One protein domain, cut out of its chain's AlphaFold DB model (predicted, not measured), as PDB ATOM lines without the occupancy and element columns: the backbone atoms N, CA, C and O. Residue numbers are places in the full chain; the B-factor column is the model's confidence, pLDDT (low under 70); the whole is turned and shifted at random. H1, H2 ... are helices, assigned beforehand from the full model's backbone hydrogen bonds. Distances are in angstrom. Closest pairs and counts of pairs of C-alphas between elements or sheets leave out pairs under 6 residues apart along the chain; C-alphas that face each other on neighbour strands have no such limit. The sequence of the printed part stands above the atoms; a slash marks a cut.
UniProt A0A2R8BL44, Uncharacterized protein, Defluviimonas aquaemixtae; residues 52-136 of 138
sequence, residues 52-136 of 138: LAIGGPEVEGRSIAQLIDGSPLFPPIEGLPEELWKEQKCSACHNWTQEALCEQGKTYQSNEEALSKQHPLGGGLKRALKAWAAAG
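AT A GLANCE: This is residues 52 to 136 of the 138 residues of an uncharacterized protein of Defluviimonas aquaemixtae (UniProt A0A2R8BL44). Two helices, H2 and H4, cross at nearly a right angle; short H1 and H3 pack on H4, and the long loop of residues 69 to 97 reaches to one end of the longest axis. The 85 printed residues hold four named helices, H1 to H4 in chain order, and no named strand; the class is all helix, with 36 residues in helices, under half. The whole is compact, radius of gyration of the C-alphas 12.6 A, spanning 37 by 25 by 25 A.

IN THESE COORDINATES: Find H1, residues 64 to 68, at C-alpha 64 (140.555, 154.215, 205.822). H2, residues 98 to 110, runs 19.1 A; H3 is residues 112 to 116. H4, residues 122 to 134, runs 19.7 A to C-alpha 134 (132.501, 163.921, 198.560).

HOW THE PARTS SIT: H4, the hub, touches H2 about perpendicular at 88 degrees, closest C-alphas Gly 105 and Lys 130, 4.2 A. Its residues 125 to 129 alone touch H1; the closest C-alphas, Ile 64 and Leu 125, are 7.3 A apart. Its residues 123 to 127 alone touch H3; the closest C-alphas, Leu 115 and Lys 126, are 6.3 A apart. H1 and H3 are apart. Every O i to N i+4 pair is within hydrogen-bond range in H1, 8 of 9 in H2 and H4, and 0 of 1 in H3, which has 2 of 2 O i to N i+3 pairs.

THE WHOLE: The farthest C-alphas, Pro 81 and Gly 136, are 38.0 A apart. The printed part has no cut, H1 to H2 is a long link, and no printed residue is under 70 in pLDDT.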
ATOM      1  N   LEU A  52     135.819 155.713 211.121       91.25
ATOM      2  CA  LEU A  52     134.586 155.768 210.340       91.25
ATOM      3  C   LEU A  52     133.357 155.505 211.220       91.25
ATOM      4  O   LEU A  52     133.351 154.588 212.040       91.25
ATOM      5  N   ALA A  53     132.302 156.305 211.044       90.19
ATOM      6  CA  ALA A  53     131.001 156.110 211.703       90.19
ATOM      7  C   ALA A  53     130.022 155.291 210.847       90.19
ATOM      8  O   ALA A  53     128.876 155.073 211.228       90.19
ATOM      9  N   ILE A  54     130.461 154.885 209.654       86.69
ATOM     10  CA  ILE A  54     129.650 154.210 208.646       86.69
ATOM     11  C   ILE A  54     130.388 152.988 208.109       86.69
ATOM     12  O   ILE A  54     131.616 152.965 208.054       86.69
ATOM     13  N   GLY A  55     129.632 152.020 207.596       80.62
ATOM     14  CA  GLY A  55     130.182 150.911 206.815       80.62
ATOM     15  C   GLY A  55     129.922 149.522 207.389       80.62
ATOM     16  O   GLY A  55     130.300 148.546 206.741       80.62
ATOM     17  N   GLY A  56     129.212 149.415 208.514       84.38
ATOM     18  CA  GLY A  56     128.961 148.160 209.211       84.38
ATOM     19  C   GLY A  56     130.105 147.772 210.155       84.38
ATOM     20  O   GLY A  56     131.147 148.427 210.170       84.38
ATOM     21  N   PRO A  57     129.941 146.676 210.916       85.38
ATOM     22  CA  PRO A  57     130.773 146.364 212.084       85.38
ATOM     23  C   PRO A  57     132.262 146.165 211.776       85.38
ATOM     24  O   PRO A  57     133.105 146.448 212.615       85.38
ATOM     25  N   GLU A  58     132.598 145.713 210.569       84.50
ATOM     26  CA  GLU A  58     133.987 145.444 210.171       84.50
ATOM     27  C   GLU A  58     134.768 146.715 209.771       84.50
ATOM     28  O   GLU A  58     135.997 146.698 209.659       84.50
ATOM     29  N   VAL A  59     134.045 147.810 209.507       88.31
ATOM     30  CA  VAL A  59     134.566 149.083 208.979       88.31
ATOM     31  C   VAL A  59     134.409 150.208 210.000       88.31
ATOM     32  O   VAL A  59     135.300 151.045 210.131       88.31
ATOM     33  N   GLU A  60     133.297 150.222 210.729       90.25
ATOM     34  CA  GLU A  60     133.013 151.204 211.770       90.25
ATOM     35  C   GLU A  60     134.074 151.171 212.877       90.25
ATOM     36  O   GLU A  60     134.570 150.122 213.282       90.25
ATOM     37  N   GLY A  61     134.472 152.355 213.340       91.62
ATOM     38  CA  GLY A  61     135.528 152.541 214.336       91.62
ATOM     39  C   GLY A  61     136.955 152.442 213.786       91.62
ATOM     40  O   GLY A  61     137.889 152.847 214.476       91.62
ATOM     41  N   ARG A  62     137.150 151.978 212.544       92.94
ATOM     42  CA  ARG A  62     138.458 151.959 211.866       92.94
ATOM     43  C   ARG A  62     138.573 153.124 210.894       92.94
ATOM     44  O   ARG A  62     137.576 153.566 210.331       92.94
ATOM     45  N   SER A  63     139.784 153.623 210.675       94.62
ATOM     46  CA  SER A  63     140.048 154.601 209.614       94.62
ATOM     47  C   SER A  63     140.296 153.937 208.260       94.62
ATOM     48  O   SER A  63     140.603 152.743 208.189       94.62
ATOM     49  N   ILE A  64     140.218 154.710 207.170       94.62
ATOM     50  CA  ILE A  64     140.555 154.215 205.822       94.62
ATOM     51  C   ILE A  64     141.990 153.671 205.816       94.62
ATOM     52  O   ILE A  64     142.211 152.566 205.325       94.62
ATOM     53  N   ALA A  65     142.934 154.388 206.435       95.19
ATOM     54  CA  ALA A  65     144.323 153.957 206.583       95.19
ATOM     55  C   ALA A  65     144.455 152.584 207.268       95.19
ATOM     56  O   ALA A  65     145.172 151.710 206.789       95.19
ATOM     57  N   GLN A  66     143.722 152.362 208.363       94.12
ATOM     58  CA  GLN A  66     143.744 151.087 209.087       94.12
ATOM     59  C   GLN A  66     143.078 149.947 208.315       94.12
ATOM     60  O   GLN A  66     143.414 148.781 208.524       94.12
ATOM     61  N   LEU A  67     142.086 150.251 207.480       93.06
ATOM     62  CA  LEU A  67     141.389 149.248 206.679       93.06
ATOM     63  C   LEU A  67     142.262 148.756 205.531       93.06
ATOM     64  O   LEU A  67     142.359 147.550 205.325       93.06
ATOM     65  N   ILE A  68     142.926 149.670 204.822       93.19
ATOM     66  CA  ILE A  68     143.776 149.312 203.680       93.19
ATOM     67  C   ILE A  68     145.085 148.618 204.080       93.19
ATOM     68  O   ILE A  68     145.689 147.954 203.245       93.19
ATOM     69  N   ASP A  69     145.503 148.740 205.341       92.81
ATOM     70  CA  ASP A  69     146.617 147.970 205.917       92.81
ATOM     71  C   ASP A  69     146.156 146.631 206.537       92.81
ATOM     72  O   ASP A  69     146.938 145.842 207.074       92.81
ATOM     73  N   GLY A  70     144.851 146.358 206.487       91.88
ATOM     74  CA  GLY A  70     144.249 145.131 206.983       91.88
ATOM     75  C   GLY A  70     144.408 143.939 206.041       91.88
ATOM     76  O   GLY A  70     145.125 143.973 205.037       91.88
ATOM     77  N   SER A  71     143.690 142.879 206.389       92.56
ATOM     78  CA  SER A  71     143.492 141.701 205.549       92.56
ATOM     79  C   SER A  71     142.073 141.700 204.977       92.56
ATOM     80  O   SER A  71     141.179 142.325 205.560       92.56
ATOM     81  N   PRO A  72     141.843 141.031 203.836       91.81
ATOM     82  CA  PRO A  72     140.515 140.937 203.263       91.81
ATOM     83  C   PRO A  72     139.562 140.158 204.182       91.81
ATOM     84  O   PRO A  72     139.958 139.206 204.841       91.81
ATOM     85  N   LEU A  73     138.293 140.562 204.206       89.06
ATOM     86  CA  LEU A  73     137.197 139.930 204.954       89.06
ATOM     87  C   LEU A  73     136.470 138.865 204.121       89.06
ATOM     88  O   LEU A  73     135.907 137.910 204.648       89.06
ATOM     89  N   PHE A  74     136.481 139.047 202.801       88.56
ATOM     90  CA  PHE A  74     135.858 138.171 201.813       88.56
ATOM     91  C   PHE A  74     136.867 137.820 200.715       88.56
ATOM     92  O   PHE A  74     137.767 138.622 200.441       88.56
ATOM     93  N   PRO A  75     136.703 136.677 200.026       90.62
ATOM     94  CA  PRO A  75     137.609 136.289 198.957       90.62
ATOM     95  C   PRO A  75     137.590 137.314 197.807       90.62
ATOM     96  O   PRO A  75     136.511 137.762 197.399       90.62
ATOM     97  N   PRO A  76     138.760 137.679 197.245       87.75
ATOM     98  CA  PRO A  76     138.847 138.583 196.096       87.75
ATOM     99  C   PRO A  76     138.337 137.969 194.799       87.75
ATOM    100  O   PRO A  76     137.914 138.697 193.902       87.75
ATOM    101  N   ILE A  77     138.368 136.644 194.703       88.69
ATOM    102  CA  ILE A  77     137.920 135.873 193.550       88.69
ATOM    103  C   ILE A  77     137.149 134.672 194.093       88.69
ATOM    104  O   ILE A  77     137.598 134.020 195.038       88.69
ATOM    105  N   GLU A  78     135.985 134.382 193.514       88.12
ATOM    106  CA  GLU A  78     135.203 133.204 193.888       88.12
ATOM    107  C   GLU A  78     136.022 131.920 193.679       88.12
ATOM    108  O   GLU A  78     136.688 131.751 192.658       88.12
ATOM    109  N   GLY A  79     135.993 131.026 194.669       90.12
ATOM    110  CA  GLY A  79     136.728 129.761 194.632       90.12
ATOM    111  C   GLY A  79     138.231 129.869 194.914       90.12
ATOM    112  O   GLY A  79     138.914 128.848 194.842       90.12
ATOM    113  N   LEU A  80     138.762 131.053 195.250       90.25
ATOM    114  CA  LEU A  80     140.158 131.187 195.668       90.25
ATOM    115  C   LEU A  80     140.371 130.521 197.048       90.25
ATOM    116  O   LEU A  80     139.679 130.906 197.997       90.25
ATOM    117  N   PRO A  81     141.318 129.569 197.183       93.88
ATOM    118  CA  PRO A  81     141.641 128.937 198.462       93.88
ATOM    119  C   PRO A  81     141.994 129.966 199.541       93.88
ATOM    120  O   PRO A  81     142.672 130.957 199.254       93.88
ATOM    121  N   GLU A  82     141.522 129.750 200.773       94.38
ATOM    122  CA  GLU A  82     141.681 130.713 201.873       94.38
ATOM    123  C   GLU A  82     143.149 131.022 202.176       94.38
ATOM    124  O   GLU A  82     143.482 132.168 202.479       94.38
ATOM    125  N   GLU A  83     144.035 130.041 202.004       93.31
ATOM    126  CA  GLU A  83     145.473 130.158 202.260       93.31
ATOM    127  C   GLU A  83     146.147 131.207 201.362       93.31
ATOM    128  O   GLU A  83     147.230 131.692 201.672       93.31
ATOM    129  N   LEU A  84     145.514 131.577 200.242       91.25
ATOM    130  CA  LEU A  84     146.059 132.543 199.288       91.25
ATOM    131  C   LEU A  84     145.599 133.983 199.529       91.25
ATOM    132  O   LEU A  84     146.130 134.887 198.885       91.25
ATOM    133  N   TRP A  85     144.619 134.228 200.405       92.25
ATOM    134  CA  TRP A  85     144.087 135.584 200.609       92.25
ATOM    135  C   TRP A  85     143.800 135.956 202.058       92.25
ATOM    136  O   TRP A  85     143.952 137.124 202.406       92.25
ATOM    137  N   LYS A  86     143.389 135.009 202.902       92.44
ATOM    138  CA  LYS A  86     142.831 135.304 204.230       92.44
ATOM    139  C   LYS A  86     143.858 135.913 205.181       92.44
ATOM    140  O   LYS A  86     143.533 136.822 205.936       92.44
ATOM    141  N   GLU A  87     145.104 135.461 205.086       92.69
ATOM    142  CA  GLU A  87     146.227 135.977 205.883       92.69
ATOM    143  C   GLU A  87     147.047 137.041 205.138       92.69
ATOM    144  O   GLU A  87     147.950 137.656 205.706       92.69
ATOM    145  N   GLN A  88     146.717 137.313 203.873       92.44
ATOM    146  CA  GLN A  88     147.418 138.324 203.093       92.44
ATOM    147  C   GLN A  88     146.985 139.723 203.524       92.44
ATOM    148  O   GLN A  88     145.834 139.970 203.886       92.44
ATOM    149  N   LYS A  89     147.915 140.673 203.452       93.06
ATOM    150  CA  LYS A  89     147.613 142.098 203.604       93.06
ATOM    151  C   LYS A  89     147.081 142.656 202.294       93.06
ATOM    152  O   LYS A  89     147.550 142.270 201.225       93.06
ATOM    153  N   CYS A  90     146.161 143.616 202.347       91.25
ATOM    154  CA  CYS A  90     145.676 144.272 201.129       91.25
ATOM    155  C   CYS A  90     146.820 144.930 200.336       91.25
ATOM    156  O   CYS A  90     146.808 144.893 199.105       91.25
ATOM    157  N   SER A  91     147.851 145.427 201.029       90.44
ATOM    158  CA  SER A  91     149.081 145.970 200.439       90.44
ATOM    159  C   SER A  91     149.917 144.951 199.650       90.44
ATOM    160  O   SER A  91     150.694 145.337 198.781       90.44
ATOM    161  N   ALA A  92     149.740 143.646 199.886       90.06
ATOM    162  CA  ALA A  92     150.416 142.602 199.114       90.06
ATOM    163  C   ALA A  92     149.868 142.479 197.680       90.06
ATOM    164  O   ALA A  92     150.552 141.962 196.799       90.06
ATOM    165  N   CYS A  93     148.642 142.951 197.435       87.38
ATOM    166  CA  CYS A  93     148.001 142.920 196.117       87.38
ATOM    167  C   CYS A  93     147.767 144.320 195.535       87.38
ATOM    168  O   CYS A  93     147.677 144.474 194.318       87.38
ATOM    169  N   HIS A  94     147.668 145.339 196.386       91.00
ATOM    170  CA  HIS A  94     147.394 146.710 195.990       91.00
ATOM    171  C   HIS A  94     148.504 147.651 196.435       91.00
ATOM    172  O   HIS A  94     148.882 147.675 197.598       91.00
ATOM    173  N   ASN A  95     148.942 148.519 195.530       90.00
ATOM    174  CA  ASN A  95     149.833 149.624 195.862       90.00
ATOM    175  C   ASN A  95     149.038 150.934 195.950       90.00
ATOM    176  O   ASN A  95     149.166 151.817 195.102       90.00
ATOM    177  N   TRP A  96     148.115 151.007 196.909       92.75
ATOM    178  CA  TRP A  96     147.229 152.158 197.048       92.75
ATOM    179  C   TRP A  96     147.949 153.368 197.636       92.75
ATOM    180  O   TRP A  96     148.632 153.281 198.651       92.75
ATOM    181  N   THR A  97     147.708 154.525 197.029       94.69
ATOM    182  CA  THR A  97     148.034 155.834 197.597       94.69
ATOM    183  C   THR A  97     146.744 156.530 198.031       94.69
ATOM    184  O   THR A  97     145.662 156.199 197.542       94.69
ATOM    185  N   GLN A  98     146.841 157.522 198.924       95.81
ATOM    186  CA  GLN A  98     145.681 158.348 199.297       95.81
ATOM    187  C   GLN A  98     145.026 158.987 198.065       95.81
ATOM    188  O   GLN A  98     143.805 158.974 197.935       95.81
ATOM    189  N   GLU A  99     145.835 159.469 197.121       96.19
ATOM    190  CA  GLU A  99     145.359 160.047 195.865       96.19
ATOM    191  C   GLU A  99     144.593 159.024 195.012       96.19
ATOM    192  O   GLU A  99     143.467 159.286 194.596       96.19
ATOM    193  N   ALA A 100     145.136 157.814 194.826       96.19
ATOM    194  CA  ALA A 100     144.454 156.763 194.070       96.19
ATOM    195  C   ALA A 100     143.128 156.341 194.728       96.19
ATOM    196  O   ALA A 100     142.136 156.094 194.040       96.19
ATOM    197  N   LEU A 101     143.086 156.288 196.062       95.94
ATOM    198  CA  LEU A 101     141.866 155.995 196.818       95.94
ATOM    199  C   LEU A 101     140.834 157.124 196.711       95.94
ATOM    200  O   LEU A 101     139.638 156.848 196.617       95.94
ATOM    201  N   CYS A 102     141.282 158.378 196.675       97.06
ATOM    202  CA  CYS A 102     140.425 159.537 196.447       97.06
ATOM    203  C   CYS A 102     139.772 159.473 195.057       97.06
ATOM    204  O   CYS A 102     138.550 159.582 194.944       97.06
ATOM    205  N   GLU A 103     140.550 159.212 194.003       96.75
ATOM    206  CA  GLU A 103     140.027 159.039 192.639       96.75
ATOM    207  C   GLU A 103     139.053 157.854 192.539       96.75
ATOM    208  O   GLU A 103     137.987 157.939 191.916       96.75
ATOM    209  N   GLN A 104     139.357 156.756 193.233       95.06
ATOM    210  CA  GLN A 104     138.447 155.622 193.341       95.06
ATOM    211  C   GLN A 104     137.131 156.009 194.039       95.06
ATOM    212  O   GLN A 104     136.056 155.615 193.580       95.06
ATOM    213  N   GLY A 105     137.196 156.810 195.105       95.31
ATOM    214  CA  GLY A 105     136.030 157.363 195.791       95.31
ATOM    215  C   GLY A 105     135.192 158.279 194.894       95.31
ATOM    216  O   GLY A 105     133.968 158.161 194.875       95.31
ATOM    217  N   LYS A 106     135.827 159.131 194.077       96.38
ATOM    218  CA  LYS A 106     135.146 159.958 193.062       96.38
ATOM    219  C   LYS A 106     134.426 159.108 192.022       96.38
ATOM    220  O   LYS A 106     133.288 159.409 191.676       96.38
ATOM    221  N   THR A 107     135.030 158.001 191.594       94.94
ATOM    222  CA  THR A 107     134.370 157.043 190.691       94.94
ATOM    223  C   THR A 107     133.091 156.478 191.311       94.94
ATOM    224  O   THR A 107     132.085 156.327 190.625       94.94
ATOM    225  N   TYR A 108     133.080 156.209 192.618       94.25
ATOM    226  CA  TYR A 108     131.876 155.733 193.304       94.25
ATOM    227  C   TYR A 108     130.784 156.795 193.451       94.25
ATOM    228  O   TYR A 108     129.632 156.431 193.653       94.25
ATOM    229  N   GLN A 109     131.101 158.089 193.342       94.19
ATOM    230  CA  GLN A 109     130.081 159.143 193.337       94.19
ATOM    231  C   GLN A 109     129.268 159.155 192.036       94.19
ATOM    232  O   GLN A 109     128.099 159.528 192.052       94.19
ATOM    233  N   SER A 110     129.876 158.746 190.920       90.94
ATOM    234  CA  SER A 110     129.246 158.720 189.595       90.94
ATOM    235  C   SER A 110     128.828 157.321 189.131       90.94
ATOM    236  O   SER A 110     128.191 157.194 188.086       90.94
ATOM    237  N   ASN A 111     129.160 156.271 189.890       91.12
ATOM    238  CA  ASN A 111     128.884 154.880 189.539       91.12
ATOM    239  C   ASN A 111     128.360 154.078 190.743       91.12
ATOM    240  O   ASN A 111     129.103 153.342 191.398       91.12
ATOM    241  N   GLU A 112     127.055 154.182 190.997       87.38
ATOM    242  CA  GLU A 112     126.388 153.439 192.075       87.38
ATOM    243  C   GLU A 112     126.473 151.916 191.888       87.38
ATOM    244  O   GLU A 112     126.575 151.179 192.865       87.38
ATOM    245  N   GLU A 113     126.494 151.417 190.648       90.00
ATOM    246  CA  GLU A 113     126.598 149.977 190.378       90.00
ATOM    247  C   GLU A 113     127.915 149.394 190.923       90.00
ATOM    248  O   GLU A 113     127.958 148.267 191.424       90.00
ATOM    249  N   ALA A 114     129.000 150.177 190.903       89.62
ATOM    250  CA  ALA A 114     130.284 149.765 191.458       89.62
ATOM    251  C   ALA A 114     130.240 149.529 192.983       89.62
ATOM    252  O   ALA A 114     131.029 148.718 193.491       89.62
ATOM    253  N   LEU A 115     129.316 150.180 193.704       89.56
ATOM    254  CA  LEU A 115     129.096 149.968 195.140       89.56
ATOM    255  C   LEU A 115     128.458 148.607 195.436       89.56
ATOM    256  O   LEU A 115     128.742 148.024 196.480       89.56
ATOM    257  N   SER A 116     127.643 148.090 194.515       87.38
ATOM    258  CA  SER A 116     126.960 146.796 194.652       87.38
ATOM    259  C   SER A 116     127.883 145.603 194.408       87.38
ATOM    260  O   SER A 116     127.582 144.489 194.830       87.38
ATOM    261  N   LYS A 117     129.026 145.812 193.741       86.25
ATOM    262  CA  LYS A 117     130.023 144.754 193.528       86.25
ATOM    263  C   LYS A 117     130.664 144.373 194.861       86.25
ATOM    264  O   LYS A 117     131.129 145.255 195.592       86.25
ATOM    265  N   GLN A 118     130.760 143.076 195.142       81.69
ATOM    266  CA  GLN A 118     131.453 142.579 196.331       81.69
ATOM    267  C   GLN A 118     132.896 143.103 196.359       81.69
ATOM    268  O   GLN A 118     133.553 143.225 195.324       81.69
ATOM    269  N   HIS A 119     133.362 143.486 197.543       85.62
ATOM    270  CA  HIS A 119     134.734 143.921 197.769       85.62
ATOM    271  C   HIS A 119     135.327 143.109 198.918       85.62
ATOM    272  O   HIS A 119     134.602 142.851 199.882       85.62
ATOM    273  N   PRO A 120     136.620 142.756 198.865       85.62
ATOM    274  CA  PRO A 120     137.243 141.948 199.908       85.62
ATOM    275  C   PRO A 120     137.227 142.603 201.290       85.62
ATOM    276  O   PRO A 120     136.977 141.917 202.263       85.62
ATOM    277  N   LEU A 121     137.363 143.929 201.402       84.69
ATOM    278  CA  LEU A 121     137.142 144.679 202.662       84.69
ATOM    279  C   LEU A 121     135.660 145.035 202.928       84.69
ATOM    280  O   LEU A 121     135.350 145.946 203.692       84.69
ATOM    281  N   GLY A 122     134.730 144.366 202.248       77.25
ATOM    282  CA  GLY A 122     133.296 144.629 202.328       77.25
ATOM    283  C   GLY A 122     132.846 145.898 201.592       77.25
ATOM    284  O   GLY A 122     133.637 146.738 201.157       77.25
ATOM    285  N   GLY A 123     131.526 146.051 201.445       84.50
ATOM    286  CA  GLY A 123     130.926 147.236 200.816       84.50
ATOM    287  C   GLY A 123     131.082 148.522 201.640       84.50
ATOM    288  O   GLY A 123     130.966 149.616 201.090       84.50
ATOM    289  N   GLY A 124     131.369 148.407 202.942       88.88
ATOM    290  CA  GLY A 124     131.542 149.548 203.843       88.88
ATOM    291  C   GLY A 124     132.693 150.465 203.435       88.88
ATOM    292  O   GLY A 124     132.480 151.670 203.318       88.88
ATOM    293  N   LEU A 125     133.862 149.902 203.099       91.69
ATOM    294  CA  LEU A 125     135.011 150.691 202.643       91.69
ATOM    295  C   LEU A 125     134.683 151.501 201.381       91.69
ATOM    296  O   LEU A 125     135.042 152.670 201.289       91.69
ATOM    297  N   LYS A 126     133.956 150.920 200.418       93.69
ATOM    298  CA  LYS A 126     133.562 151.636 199.193       93.69
ATOM    299  C   LYS A 126     132.684 152.850 199.490       93.69
ATOM    300  O   LYS A 126     132.892 153.918 198.918       93.69
ATOM    301  N   ARG A 127     131.722 152.702 200.407       92.31
ATOM    302  CA  ARG A 127     130.863 153.816 200.843       92.31
ATOM    303  C   ARG A 127     131.666 154.876 201.594       92.31
ATOM    304  O   ARG A 127     131.455 156.058 201.346       92.31
ATOM    305  N   ALA A 128     132.607 154.462 202.440       93.00
ATOM    306  CA  ALA A 128     133.517 155.372 203.124       93.00
ATOM    307  C   ALA A 128     134.388 156.162 202.135       93.00
ATOM    308  O   ALA A 128     134.457 157.379 202.243       93.00
ATOM    309  N   LEU A 129     134.966 155.513 201.116       95.19
ATOM    310  CA  LEU A 129     135.737 156.183 200.060       95.19
ATOM    311  C   LEU A 129     134.882 157.161 199.251       95.19
ATOM    312  O   LEU A 129     135.325 158.269 198.965       95.19
ATOM    313  N   LYS A 130     133.644 156.781 198.908       95.19
ATOM    314  CA  LYS A 130     132.688 157.681 198.247       95.19
ATOM    315  C   LYS A 130     132.425 158.929 199.093       95.19
ATOM    316  O   LYS A 130     132.474 160.039 198.570       95.19
ATOM    317  N   ALA A 131     132.152 158.745 200.382       93.62
ATOM    318  CA  ALA A 131     131.838 159.838 201.297       93.62
ATOM    319  C   ALA A 131     133.062 160.726 201.583       93.62
ATOM    320  O   ALA A 131     132.956 161.947 201.534       93.62
ATOM    321  N   TRP A 132     134.238 160.126 201.776       95.75
ATOM    322  CA  TRP A 132     135.511 160.839 201.905       95.75
ATOM    323  C   TRP A 132     135.818 161.685 200.663       95.75
ATOM    324  O   TRP A 132     136.194 162.852 200.767       95.75
ATOM    325  N   ALA A 133     135.573 161.134 199.471       96.12
ATOM    326  CA  ALA A 133     135.743 161.869 198.226       96.12
ATOM    327  C   ALA A 133     134.732 163.011 198.056       96.12
ATOM    328  O   ALA A 133     135.092 164.062 197.529       96.12
ATOM    329  N   ALA A 134     133.492 162.844 198.525       94.00
ATOM    330  CA  ALA A 134     132.501 163.921 198.560       94.00
ATOM    331  C   ALA A 134     132.899 165.047 199.539       94.00
ATOM    332  O   ALA A 134     132.590 166.209 199.293       94.00
ATOM    333  N   ALA A 135     133.641 164.715 200.601       92.81
ATOM    334  CA  ALA A 135     134.233 165.667 201.543       92.81
ATOM    335  C   ALA A 135     135.558 166.296 201.048       92.81
ATOM    336  O   ALA A 135     136.210 167.045 201.776       92.81
ATOM    337  N   GLY A 136     135.968 166.015 199.807       94.06
ATOM    338  CA  GLY A 136     137.150 166.618 199.187       94.06
ATOM    339  C   GLY A 136     138.474 165.907 199.474       94.06
ATOM    340  O   GLY A 136     139.517 166.477 199.169       94.06
TER     341      GLY A 136